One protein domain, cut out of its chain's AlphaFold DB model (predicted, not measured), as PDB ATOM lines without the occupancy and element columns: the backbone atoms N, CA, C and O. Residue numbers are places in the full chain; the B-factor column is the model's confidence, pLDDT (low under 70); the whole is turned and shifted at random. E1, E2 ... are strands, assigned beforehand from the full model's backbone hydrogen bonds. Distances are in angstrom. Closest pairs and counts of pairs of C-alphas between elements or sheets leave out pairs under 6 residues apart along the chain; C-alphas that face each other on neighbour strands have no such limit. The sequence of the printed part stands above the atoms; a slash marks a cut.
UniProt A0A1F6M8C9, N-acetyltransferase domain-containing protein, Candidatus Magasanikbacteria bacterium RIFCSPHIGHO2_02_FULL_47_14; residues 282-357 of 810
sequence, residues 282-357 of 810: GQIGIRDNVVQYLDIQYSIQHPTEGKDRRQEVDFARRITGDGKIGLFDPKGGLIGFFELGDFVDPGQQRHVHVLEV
ATOM      1  N   GLY A 282     125.444 173.208  70.849       85.88
ATOM      2  CA  GLY A 282     125.317 173.876  72.141       85.88
ATOM      3  C   GLY A 282     125.380 172.927  73.340       85.88
ATOM      4  O   GLY A 282     125.922 171.822  73.272       85.88
ATOM      5  N   GLN A 283     124.858 173.396  74.476       89.12
ATOM      6  CA  GLN A 283     124.776 172.602  75.702       89.12
ATOM      7  C   GLN A 283     123.741 171.486  75.559       89.12
ATOM      8  O   GLN A 283     122.606 171.710  75.135       89.12
ATOM      9  N   ILE A 284     124.125 170.287  75.982       90.94
ATOM     10  CA  ILE A 284     123.292 169.096  75.948       90.94
ATOM     11  C   ILE A 284     122.863 168.796  77.382       90.94
ATOM     12  O   ILE A 284     123.688 168.482  78.241       90.94
ATOM     13  N   GLY A 285     121.564 168.908  77.651       89.88
ATOM     14  CA  GLY A 285     121.019 168.567  78.961       89.88
ATOM     15  C   GLY A 285     121.181 167.077  79.264       89.88
ATOM     16  O   GLY A 285     121.016 166.234  78.379       89.88
ATOM     17  N   ILE A 286     121.462 166.756  80.527       91.75
ATOM     18  CA  ILE A 286     121.553 165.377  81.012       91.75
ATOM     19  C   ILE A 286     120.306 165.077  81.839       91.75
ATOM     20  O   ILE A 286     119.948 165.833  82.742       91.75
ATOM     21  N   ARG A 287     119.616 163.976  81.532       93.06
ATOM     22  CA  ARG A 287     118.449 163.515  82.303       93.06
ATOM     23  C   ARG A 287     118.608 162.044  82.617       93.06
ATOM     24  O   ARG A 287     118.872 161.264  81.713       93.06
ATOM     25  N   ASP A 288     118.476 161.676  83.887       91.19
ATOM     26  CA  ASP A 288     118.597 160.285  84.348       91.19
ATOM     27  C   ASP A 288     119.898 159.596  83.876       91.19
ATOM     28  O   ASP A 288     119.901 158.427  83.497       91.19
ATOM     29  N   ASN A 289     121.018 160.335  83.886       91.44
ATOM     30  CA  ASN A 289     122.325 159.913  83.353       91.44
ATOM     31  C   ASN A 289     122.313 159.553  81.856       91.44
ATOM     32  O   ASN A 289     123.140 158.765  81.394       91.44
ATOM     33  N   VAL A 290     121.378 160.117  81.094       93.38
ATOM     34  CA  VAL A 290     121.298 159.977  79.643       93.38
ATOM     35  C   VAL A 290     121.574 161.324  78.985       93.38
ATOM     36  O   VAL A 290     120.928 162.328  79.293       93.38
ATOM     37  N   VAL A 291     122.527 161.326  78.054       93.69
ATOM     38  CA  VAL A 291     122.789 162.429  77.122       93.69
ATOM     39  C   VAL A 291     122.076 162.107  75.818       93.69
ATOM     40  O   VAL A 291     122.341 161.065  75.221       93.69
ATOM     41  N   GLN A 292     121.179 162.974  75.354       92.50
ATOM     42  CA  GLN A 292     120.577 162.828  74.028       92.50
ATOM     43  C   GLN A 292     121.313 163.728  73.038       92.50
ATOM     44  O   GLN A 292     121.239 164.949  73.139       92.50
ATOM     45  N   TYR A 293     122.009 163.130  72.072       90.81
ATOM     46  CA  TYR A 293     122.778 163.863  71.069       90.81
ATOM     47  C   TYR A 293     122.632 163.198  69.700       90.81
ATOM     48  O   TYR A 293     122.839 161.992  69.582       90.81
ATOM     49  N   LEU A 294     122.266 163.976  68.672       88.62
ATOM     50  CA  LEU A 294     122.115 163.496  67.287       88.62
ATOM     51  C   LEU A 294     121.178 162.273  67.142       88.62
ATOM     52  O   LEU A 294     121.468 161.317  66.423       88.62
ATOM     53  N   ASP A 295     120.046 162.300  67.853       87.62
ATOM     54  CA  ASP A 295     119.056 161.209  67.948       87.62
ATOM     55  C   ASP A 295     119.570 159.902  68.581       87.62
ATOM     56  O   ASP A 295     118.903 158.865  68.514       87.62
ATOM     57  N   ILE A 296     120.735 159.944  69.230       88.75
ATOM     58  CA  ILE A 296     121.317 158.824  69.971       88.75
ATOM     59  C   ILE A 296     121.233 159.133  71.467       88.75
ATOM     60  O   ILE A 296     121.457 160.264  71.907       88.75
ATOM     61  N   GLN A 297     120.877 158.121  72.256       92.81
ATOM     62  CA  GLN A 297     120.831 158.213  73.711       92.81
ATOM     63  C   GLN A 297     122.085 157.569  74.298       92.81
ATOM     64  O   GLN A 297     122.277 156.364  74.179       92.81
ATOM     65  N   TYR A 298     122.924 158.347  74.969       94.12
ATOM     66  CA  TYR A 298     124.140 157.867  75.619       94.12
ATOM     67  C   TYR A 298     123.894 157.728  77.119       94.12
ATOM     68  O   TYR A 298     123.772 158.717  77.836       94.12
ATOM     69  N   SER A 299     123.794 156.491  77.592       94.56
ATOM     70  CA  SER A 299     123.735 156.140  79.006       94.56
ATOM     71  C   SER A 299     125.135 156.204  79.609       94.56
ATOM     72  O   SER A 299     125.993 155.373  79.301       94.56
ATOM     73  N   ILE A 300     125.352 157.189  80.474       93.00
ATOM     74  CA  ILE A 300     126.633 157.428  81.130       93.00
ATOM     75  C   ILE A 300     126.850 156.375  82.222       93.00
ATOM     76  O   ILE A 300     126.103 156.312  83.202       93.00
ATOM     77  N   GLN A 301     127.906 155.572  82.087       88.56
ATOM     78  CA  GLN A 301     128.386 154.697  83.153       88.56
ATOM     79  C   GLN A 301     129.501 155.405  83.929       88.56
ATOM     80  O   GLN A 301     130.601 155.615  83.415       88.56
ATOM     81  N   HIS A 302     129.221 155.789  85.178       77.88
ATOM     82  CA  HIS A 302     130.234 156.403  86.035       77.88
ATOM     83  C   HIS A 302     131.310 155.373  86.434       77.88
ATOM     84  O   HIS A 302     130.947 154.278  86.866       77.88
ATOM     85  N   PRO A 303     132.613 155.715  86.373       59.06
ATOM     86  CA  PRO A 303     133.708 154.773  86.635       59.06
ATOM     87  C   PRO A 303     133.814 154.241  88.072       59.06
ATOM     88  O   PRO A 303     134.677 153.412  88.350       59.06
ATOM     89  N   THR A 304     132.985 154.691  89.017       54.72
ATOM     90  CA  THR A 304     133.151 154.348  90.433       54.72
ATOM     91  C   THR A 304     131.852 153.901  91.098       54.72
ATOM     92  O   THR A 304     131.083 154.686  91.645       54.72
ATOM     93  N   GLU A 305     131.702 152.577  91.210       51.00
ATOM     94  CA  GLU A 305     130.920 151.928  92.278       51.00
ATOM     95  C   GLU A 305     131.577 152.101  93.678       51.00
ATOM     96  O   GLU A 305     131.075 151.616  94.695       51.00
ATOM     97  N   GLY A 306     132.693 152.839  93.768       56.09
ATOM     98  CA  GLY A 306     133.391 153.195  95.001       56.09
ATOM     99  C   GLY A 306     132.818 154.449  95.669       56.09
ATOM    100  O   GLY A 306     133.104 155.567  95.257       56.09
ATOM    101  N   LYS A 307     132.008 154.225  96.708       47.94
ATOM    102  CA  LYS A 307     131.477 155.168  97.714       47.94
ATOM    103  C   LYS A 307     132.272 156.484  97.855       47.94
ATOM    104  O   LYS A 307     133.361 156.464  98.408       47.94
ATOM    105  N   ASP A 308     131.707 157.593  97.364       51.94
ATOM    106  CA  ASP A 308     131.559 158.882  98.088       51.94
ATOM    107  C   ASP A 308     131.471 160.133  97.202       51.94
ATOM    108  O   ASP A 308     131.189 161.213  97.718       51.94
ATOM    109  N   ARG A 309     131.609 160.046  95.875       55.19
ATOM    110  CA  ARG A 309     131.380 161.223  95.016       55.19
ATOM    111  C   ARG A 309     130.664 160.865  93.722       55.19
ATOM    112  O   ARG A 309     131.290 160.704  92.683       55.19
ATOM    113  N   ARG A 310     129.328 160.840  93.771       65.38
ATOM    114  CA  ARG A 310     128.546 161.258  92.599       65.38
ATOM    115  C   ARG A 310     128.812 162.753  92.441       65.38
ATOM    116  O   ARG A 310     128.126 163.555  93.067       65.38
ATOM    117  N   GLN A 311     129.879 163.122  91.733       72.94
ATOM    118  CA  GLN A 311     129.980 164.489  91.234       72.94
ATOM    119  C   GLN A 311     128.743 164.716  90.374       72.94
ATOM    120  O   GLN A 311     128.447 163.921  89.482       72.94
ATOM    121  N   GLU A 312     127.965 165.721  90.750       87.25
ATOM    122  CA  GLU A 312     126.766 166.103  90.026       87.25
ATOM    123  C   GLU A 312     127.207 166.576  88.641       87.25
ATOM    124  O   GLU A 312     128.053 167.461  88.536       87.25
ATOM    125  N   VAL A 313     126.711 165.916  87.595       91.75
ATOM    126  CA  VAL A 313     126.933 166.343  86.213       91.75
ATOM    127  C   VAL A 313     125.721 167.169  85.812       91.75
ATOM    128  O   VAL A 313     124.597 166.674  85.889       91.75
ATOM    129  N   ASP A 314     125.951 168.416  85.420       94.44
ATOM    130  CA  ASP A 314     124.892 169.373  85.094       94.44
ATOM    131  C   ASP A 314     124.531 169.303  83.604       94.44
ATOM    132  O   ASP A 314     123.379 169.090  83.219       94.44
ATOM    133  N   PHE A 315     125.547 169.386  82.743       95.56
ATOM    134  CA  PHE A 315     125.374 169.334  81.296       95.56
ATOM    135  C   PHE A 315     126.542 168.629  80.603       95.56
ATOM    136  O   PHE A 315     127.620 168.426  81.166       95.56
ATOM    137  N   ALA A 316     126.314 168.249  79.351       94.88
ATOM    138  CA  ALA A 316     127.328 167.744  78.443       94.88
ATOM    139  C   ALA A 316     127.538 168.727  77.286       94.88
ATOM    140  O   ALA A 316     126.639 169.493  76.928       94.88
ATOM    141  N   ARG A 317     128.722 168.720  76.680       93.06
ATOM    142  CA  ARG A 317     129.017 169.530  75.491       93.06
ATOM    143  C   ARG A 317     130.092 168.864  74.655       93.06
ATOM    144  O   ARG A 317     130.979 168.220  75.205       93.06
ATOM    145  N   ARG A 318     130.074 169.058  73.338       91.81
ATOM    146  CA  ARG A 318     131.225 168.675  72.523       91.81
ATOM    147  C   ARG A 318     132.438 169.533  72.866       91.81
ATOM    148  O   ARG A 318     132.339 170.751  72.974       91.81
ATOM    149  N   ILE A 319     133.577 168.871  73.028       92.88
ATOM    150  CA  ILE A 319     134.836 169.510  73.407       92.88
ATOM    151  C   ILE A 319     135.914 169.402  72.331       92.88
ATOM    152  O   ILE A 319     136.870 170.149  72.408       92.88
ATOM    153  N   THR A 320     135.774 168.544  71.315       91.44
ATOM    154  CA  THR A 320     136.767 168.378  70.226       91.44
ATOM    155  C   THR A 320     136.099 167.977  68.910       91.44
ATOM    156  O   THR A 320     134.949 167.529  68.910       91.44
ATOM    157  N   GLY A 321     136.829 168.121  67.802       86.00
ATOM    158  CA  GLY A 321     136.339 167.903  66.443       86.00
ATOM    159  C   GLY A 321     136.382 166.445  66.008       86.00
ATOM    160  O   GLY A 321     135.819 166.106  64.976       86.00
ATOM    161  N   ASP A 322     137.001 165.580  66.814       85.25
ATOM    162  CA  ASP A 322     136.979 164.124  66.654       85.25
ATOM    163  C   ASP A 322     135.856 163.457  67.475       85.25
ATOM    164  O   ASP A 322     135.811 162.238  67.616       85.25
ATOM    165  N   GLY A 323     134.923 164.254  68.010       89.00
ATOM    166  CA  GLY A 323     133.690 163.746  68.603       89.00
ATOM    167  C   GLY A 323     133.751 163.434  70.099       89.00
ATOM    168  O   GLY A 323     132.893 162.697  70.586       89.00
ATOM    169  N   LYS A 324     134.699 163.993  70.868       93.12
ATOM    170  CA  LYS A 324     134.639 163.894  72.342       93.12
ATOM    171  C   LYS A 324     133.566 164.815  72.916       93.12
ATOM    172  O   LYS A 324     133.504 166.006  72.590       93.12
ATOM    173  N   ILE A 325     132.771 164.273  73.832       94.94
ATOM    174  CA  ILE A 325     131.722 164.960  74.587       94.94
ATOM    175  C   ILE A 325     132.166 165.072  76.042       94.94
ATOM    176  O   ILE A 325     132.253 164.072  76.750       94.94
ATOM    177  N   GLY A 326     132.449 166.295  76.480       95.62
ATOM    178  CA  GLY A 326     132.783 166.622  77.858       95.62
ATOM    179  C   GLY A 326     131.555 166.635  78.759       95.62
ATOM    180  O   GLY A 326     130.470 167.047  78.345       95.62
ATOM    181  N   LEU A 327     131.749 166.195  79.997       95.62
ATOM    182  CA  LEU A 327     130.773 166.222  81.080       95.62
ATOM    183  C   LEU A 327     131.173 167.301  82.085       95.62
ATOM    184  O   LEU A 327     132.311 167.303  82.559       95.62
ATOM    185  N   PHE A 328     130.244 168.194  82.413       96.00
ATOM    186  CA  PHE A 328     130.520 169.388  83.206       96.00
ATOM    187  C   PHE A 328     129.794 169.363  84.548       96.00
ATOM    188  O   PHE A 328     128.652 168.909  84.640       96.00
ATOM    189  N   ASP A 329     130.459 169.868  85.584       95.19
ATOM    190  CA  ASP A 329     129.834 170.112  86.885       95.19
ATOM    191  C   ASP A 329     129.007 171.423  86.879       95.19
ATOM    192  O   ASP A 329     129.114 172.217  85.939       95.19
ATOM    193  N   PRO A 330     128.202 171.711  87.925       94.75
ATOM    194  CA  PRO A 330     127.419 172.950  88.007       94.75
ATOM    195  C   PRO A 330     128.245 174.247  88.036       94.75
ATOM    196  O   PRO A 330     127.683 175.339  87.960       94.75
ATOM    197  N   LYS A 331     129.568 174.163  88.213       95.44
ATOM    198  CA  LYS A 331     130.492 175.305  88.153       95.44
ATOM    199  C   LYS A 331     131.140 175.448  86.773       95.44
ATOM    200  O   LYS A 331     131.888 176.400  86.571       95.44
ATOM    201  N   GLY A 332     130.854 174.541  85.837       94.50
ATOM    202  CA  GLY A 332     131.459 174.506  84.510       94.50
ATOM    203  C   GLY A 332     132.829 173.822  84.460       94.50
ATOM    204  O   GLY A 332     133.531 173.949  83.456       94.50
ATOM    205  N   GLY A 333     133.221 173.092  85.506       96.31
ATOM    206  CA  GLY A 333     134.438 172.286  85.502       96.31
ATOM    207  C   GLY A 333     134.270 171.021  84.656       96.31
ATOM    208  O   GLY A 333     133.260 170.329  84.775       96.31
ATOM    209  N   LEU A 334     135.254 170.703  83.811       96.38
ATOM    210  CA  LEU A 334     135.278 169.491  82.987       96.38
ATOM    211  C   LEU A 334     135.652 168.271  83.849       96.38
ATOM    212  O   LEU A 334     136.801 168.109  84.256       96.38
ATOM    213  N   ILE A 335     134.676 167.401  84.113       94.81
ATOM    214  CA  ILE A 335     134.827 166.206  84.964       94.81
ATOM    215  C   ILE A 335     135.511 165.062  84.200       94.81
ATOM    216  O   ILE A 335     136.306 164.305  84.755       94.81
ATOM    217  N   GLY A 336     135.169 164.912  82.925       94.75
ATOM    218  CA  GLY A 336     135.602 163.814  82.065       94.75
ATOM    219  C   GLY A 336     134.928 163.913  80.703       94.75
ATOM    220  O   GLY A 336     134.227 164.888  80.429       94.75
ATOM    221  N   PHE A 337     135.121 162.919  79.846       96.25
ATOM    222  CA  PHE A 337     134.513 162.899  78.517       96.25
ATOM    223  C   PHE A 337     134.154 161.486  78.062       96.25
ATOM    224  O   PHE A 337     134.605 160.506  78.640       96.25
ATOM    225  N   PHE A 338     133.347 161.372  77.016       95.00
ATOM    226  CA  PHE A 338     133.149 160.125  76.276       95.00
ATOM    227  C   PHE A 338     133.217 160.391  74.770       95.00
ATOM    228  O   PHE A 338     133.137 161.540  74.336       95.00
ATOM    229  N   GLU A 339     133.374 159.342  73.971       92.94
ATOM    230  CA  GLU A 339     133.458 159.429  72.508       92.94
ATOM    231  C   GLU A 339     132.131 158.997  71.874       92.94
ATOM    232  O   GLU A 339     131.494 158.047  72.335       92.94
ATOM    233  N   LEU A 340     131.689 159.713  70.837       88.75
ATOM    234  CA  LEU A 340     130.394 159.474  70.184       88.75
ATOM    235  C   LEU A 340     130.307 158.111  69.466       88.75
ATOM    236  O   LEU A 340     129.229 157.508  69.415       88.75
ATOM    237  N   GLY A 341     131.430 157.610  68.938       85.56
ATOM    238  CA  GLY A 341     131.461 156.452  68.036       85.56
ATOM    239  C   GLY A 341     130.692 156.697  66.725       85.56
ATOM    240  O   GLY A 341     130.299 157.828  66.432       85.56
ATOM    241  N   ASP A 342     130.447 155.636  65.952       81.81
ATOM    242  CA  ASP A 342     129.843 155.716  64.606       81.81
ATOM    243  C   ASP A 342     128.346 156.061  64.640       81.81
ATOM    244  O   ASP A 342     127.644 155.648  65.553       81.81
ATOM    245  N   PHE A 343     127.777 156.742  63.643       80.19
ATOM    246  CA  PHE A 343     126.376 157.224  63.691       80.19
ATOM    247  C   PHE A 343     125.303 156.285  63.094       80.19
ATOM    248  O   PHE A 343     124.187 156.729  62.801       80.19
ATOM    249  N   VAL A 344     125.616 154.998  62.914       70.56
ATOM    250  CA  VAL A 344     124.841 154.083  62.049       70.56
ATOM    251  C   VAL A 344     123.429 153.760  62.575       70.56
ATOM    252  O   VAL A 344     122.489 153.725  61.784       70.56
ATOM    253  N   ASP A 345     123.235 153.622  63.893       77.94
ATOM    254  CA  ASP A 345     121.982 153.100  64.469       77.94
ATOM    255  C   ASP A 345     121.169 154.162  65.249       77.94
ATOM    256  O   ASP A 345     121.453 154.428  66.425       77.94
ATOM    257  N   PRO A 346     120.135 154.791  64.644       76.94
ATOM    258  CA  PRO A 346     119.263 155.730  65.350       76.94
ATOM    259  C   PRO A 346     118.451 155.053  66.461       76.94
ATOM    260  O   PRO A 346     117.974 153.930  66.315       76.94
ATOM    261  N   GLY A 347     118.232 155.772  67.567       77.19
ATOM    262  CA  GLY A 347     117.370 155.311  68.661       77.19
ATOM    263  C   GLY A 347     117.957 154.195  69.531       77.19
ATOM    264  O   GLY A 347     117.314 153.786  70.498       77.19
ATOM    265  N   GLN A 348     119.174 153.723  69.244       84.19
ATOM    266  CA  GLN A 348     119.881 152.815  70.133       84.19
ATOM    267  C   GLN A 348     120.389 153.580  71.361       84.19
ATOM    268  O   GLN A 348     121.056 154.611  71.248       84.19
ATOM    269  N   GLN A 349     120.093 153.053  72.549       90.56
ATOM    270  CA  GLN A 349     120.746 153.504  73.768       90.56
ATOM    271  C   GLN A 349     122.155 152.904  73.822       90.56
ATOM    272  O   GLN A 349     122.318 151.683  73.848       90.56
ATOM    273  N   ARG A 350     123.180 153.758  73.833       92.06
ATOM    274  CA  ARG A 350     124.587 153.367  73.946       92.06
ATOM    275  C   ARG A 350     125.054 153.530  75.372       92.06
ATOM    276  O   ARG A 350     124.884 154.592  75.959       92.06
ATOM    277  N   HIS A 351     125.670 152.500  75.924       92.69
ATOM    278  CA  HIS A 351     126.380 152.639  77.186       92.69
ATOM    279  C   HIS A 351     127.774 153.185  76.905       92.69
ATOM    280  O   HIS A 351     128.522 152.582  76.141       92.69
ATOM    281  N   VAL A 352     128.104 154.326  77.505       93.94
ATOM    282  CA  VAL A 352     129.411 154.967  77.342       93.94
ATOM    283  C   VAL A 352     130.155 155.008  78.662       93.94
ATOM    284  O   VAL A 352     129.579 155.281  79.718       93.94
ATOM    285  N   HIS A 353     131.453 154.743  78.587       91.75
ATOM    286  CA  HIS A 353     132.358 154.896  79.711       91.75
ATOM    287  C   HIS A 353     132.869 156.332  79.754       91.75
ATOM    288  O   HIS A 353     133.344 156.853  78.746       91.75
ATOM    289  N   VAL A 354     132.782 156.961  80.926       93.31
ATOM    290  CA  VAL A 354     133.409 158.267  81.137       93.31
ATOM    291  C   VAL A 354     134.908 158.069  81.297       93.31
ATOM    292  O   VAL A 354     135.362 157.381  82.210       93.31
ATOM    293  N   LEU A 355     135.663 158.694  80.410       93.31
ATOM    294  CA  LEU A 355     137.111 158.742  80.418       93.31
ATOM    295  C   LEU A 355     137.582 159.973  81.196       93.31
ATOM    296  O   LEU A 355     137.006 161.060  81.095       93.31
ATOM    297  N   GLU A 356     138.649 159.803  81.972       93.75
ATOM    298  CA  GLU A 356     139.338 160.923  82.607       93.75
ATOM    299  C   GLU A 356     140.121 161.718  81.553       93.75
ATOM    300  O   GLU A 356     140.777 161.146  80.677       93.75
ATOM    301  N   VAL A 357     140.126 163.049  81.681       95.00
ATOM    302  CA  VAL A 357     141.103 163.892  80.980       95.00
ATOM    303  C   VAL A 357     142.466 163.698  81.646       95.00
ATOM    304  O   VAL A 357     142.859 164.419  82.565       95.00
TER     305      VAL A 357
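What this domain is: This is residues 282 to 357 of the 810 residues of the protein "N-acetyltransferase domain-containing protein" of Candidatus Magasanikbacteria bacterium RIFCSPHIGHO2_02_FULL_47_14 (UniProt A0A1F6M8C9). Look for a small, partly closed barrel of seven strands: one sheet curls back on itself, E6 E5 E4 facing E2 E3 E7, with E1 as the hinge. A loop sticks out from it at residues 304 to 309. The printed part has 76 residues, 34 of them, under half, in named elements, E1 to E7 in chain order with no named helix: all strand. The mixed sheet runs E6 E5 E4 E1 E2 E3 E7, antiparallel but for E3 and E7. It is compact, with a radius of gyration of the C-alphas of 11.9 A, and elongated, spanning 37 by 23 by 21 A.

Where its parts are: Find C-alpha 284 at (123.292, 169.096, 75.948), where E1, residues 284 to 287, begins. Next come E2, 290 to 293, and E3, 296 to 301, 15.5 A long. E4 is 315 to 318, E5 324 to 328, and E6 334 to 339, 14.6 A. E7, 349 to 353, 13.1 A, ends at C-alpha 353, (132.358, 154.896, 79.711).

How they stand to each other: E1 E2 E3 and E4 E5 E6 are meanders, each strand the antiparallel neighbour of the one before. In the hairpin of E1 and E2, N 290 and O 287 are 2.8 A apart. E1 also pairs with E4, N 284 to O 316 at 2.8 A, and E1 E2 E3 E4 form a Greek key, four strands in a row of which three, E1 E2 E3, are a meander and the first is the antiparallel neighbour of the fourth. E3 and E7 are parallel at 38 degrees, N 299 to O 350 at 2.7 A. Across the folded sheet, the closest C-alphas of edge strands E6 and E7, Phe 338 and His 353, are 6.3 A apart.

The domain as a whole: The farthest C-alphas, Asp 308 and Val 344, are 37.0 A apart. The printed part has no cut. The link from E3 to E4 is long, 13 residues, and within it residues 303 to 310 have pLDDT under 70.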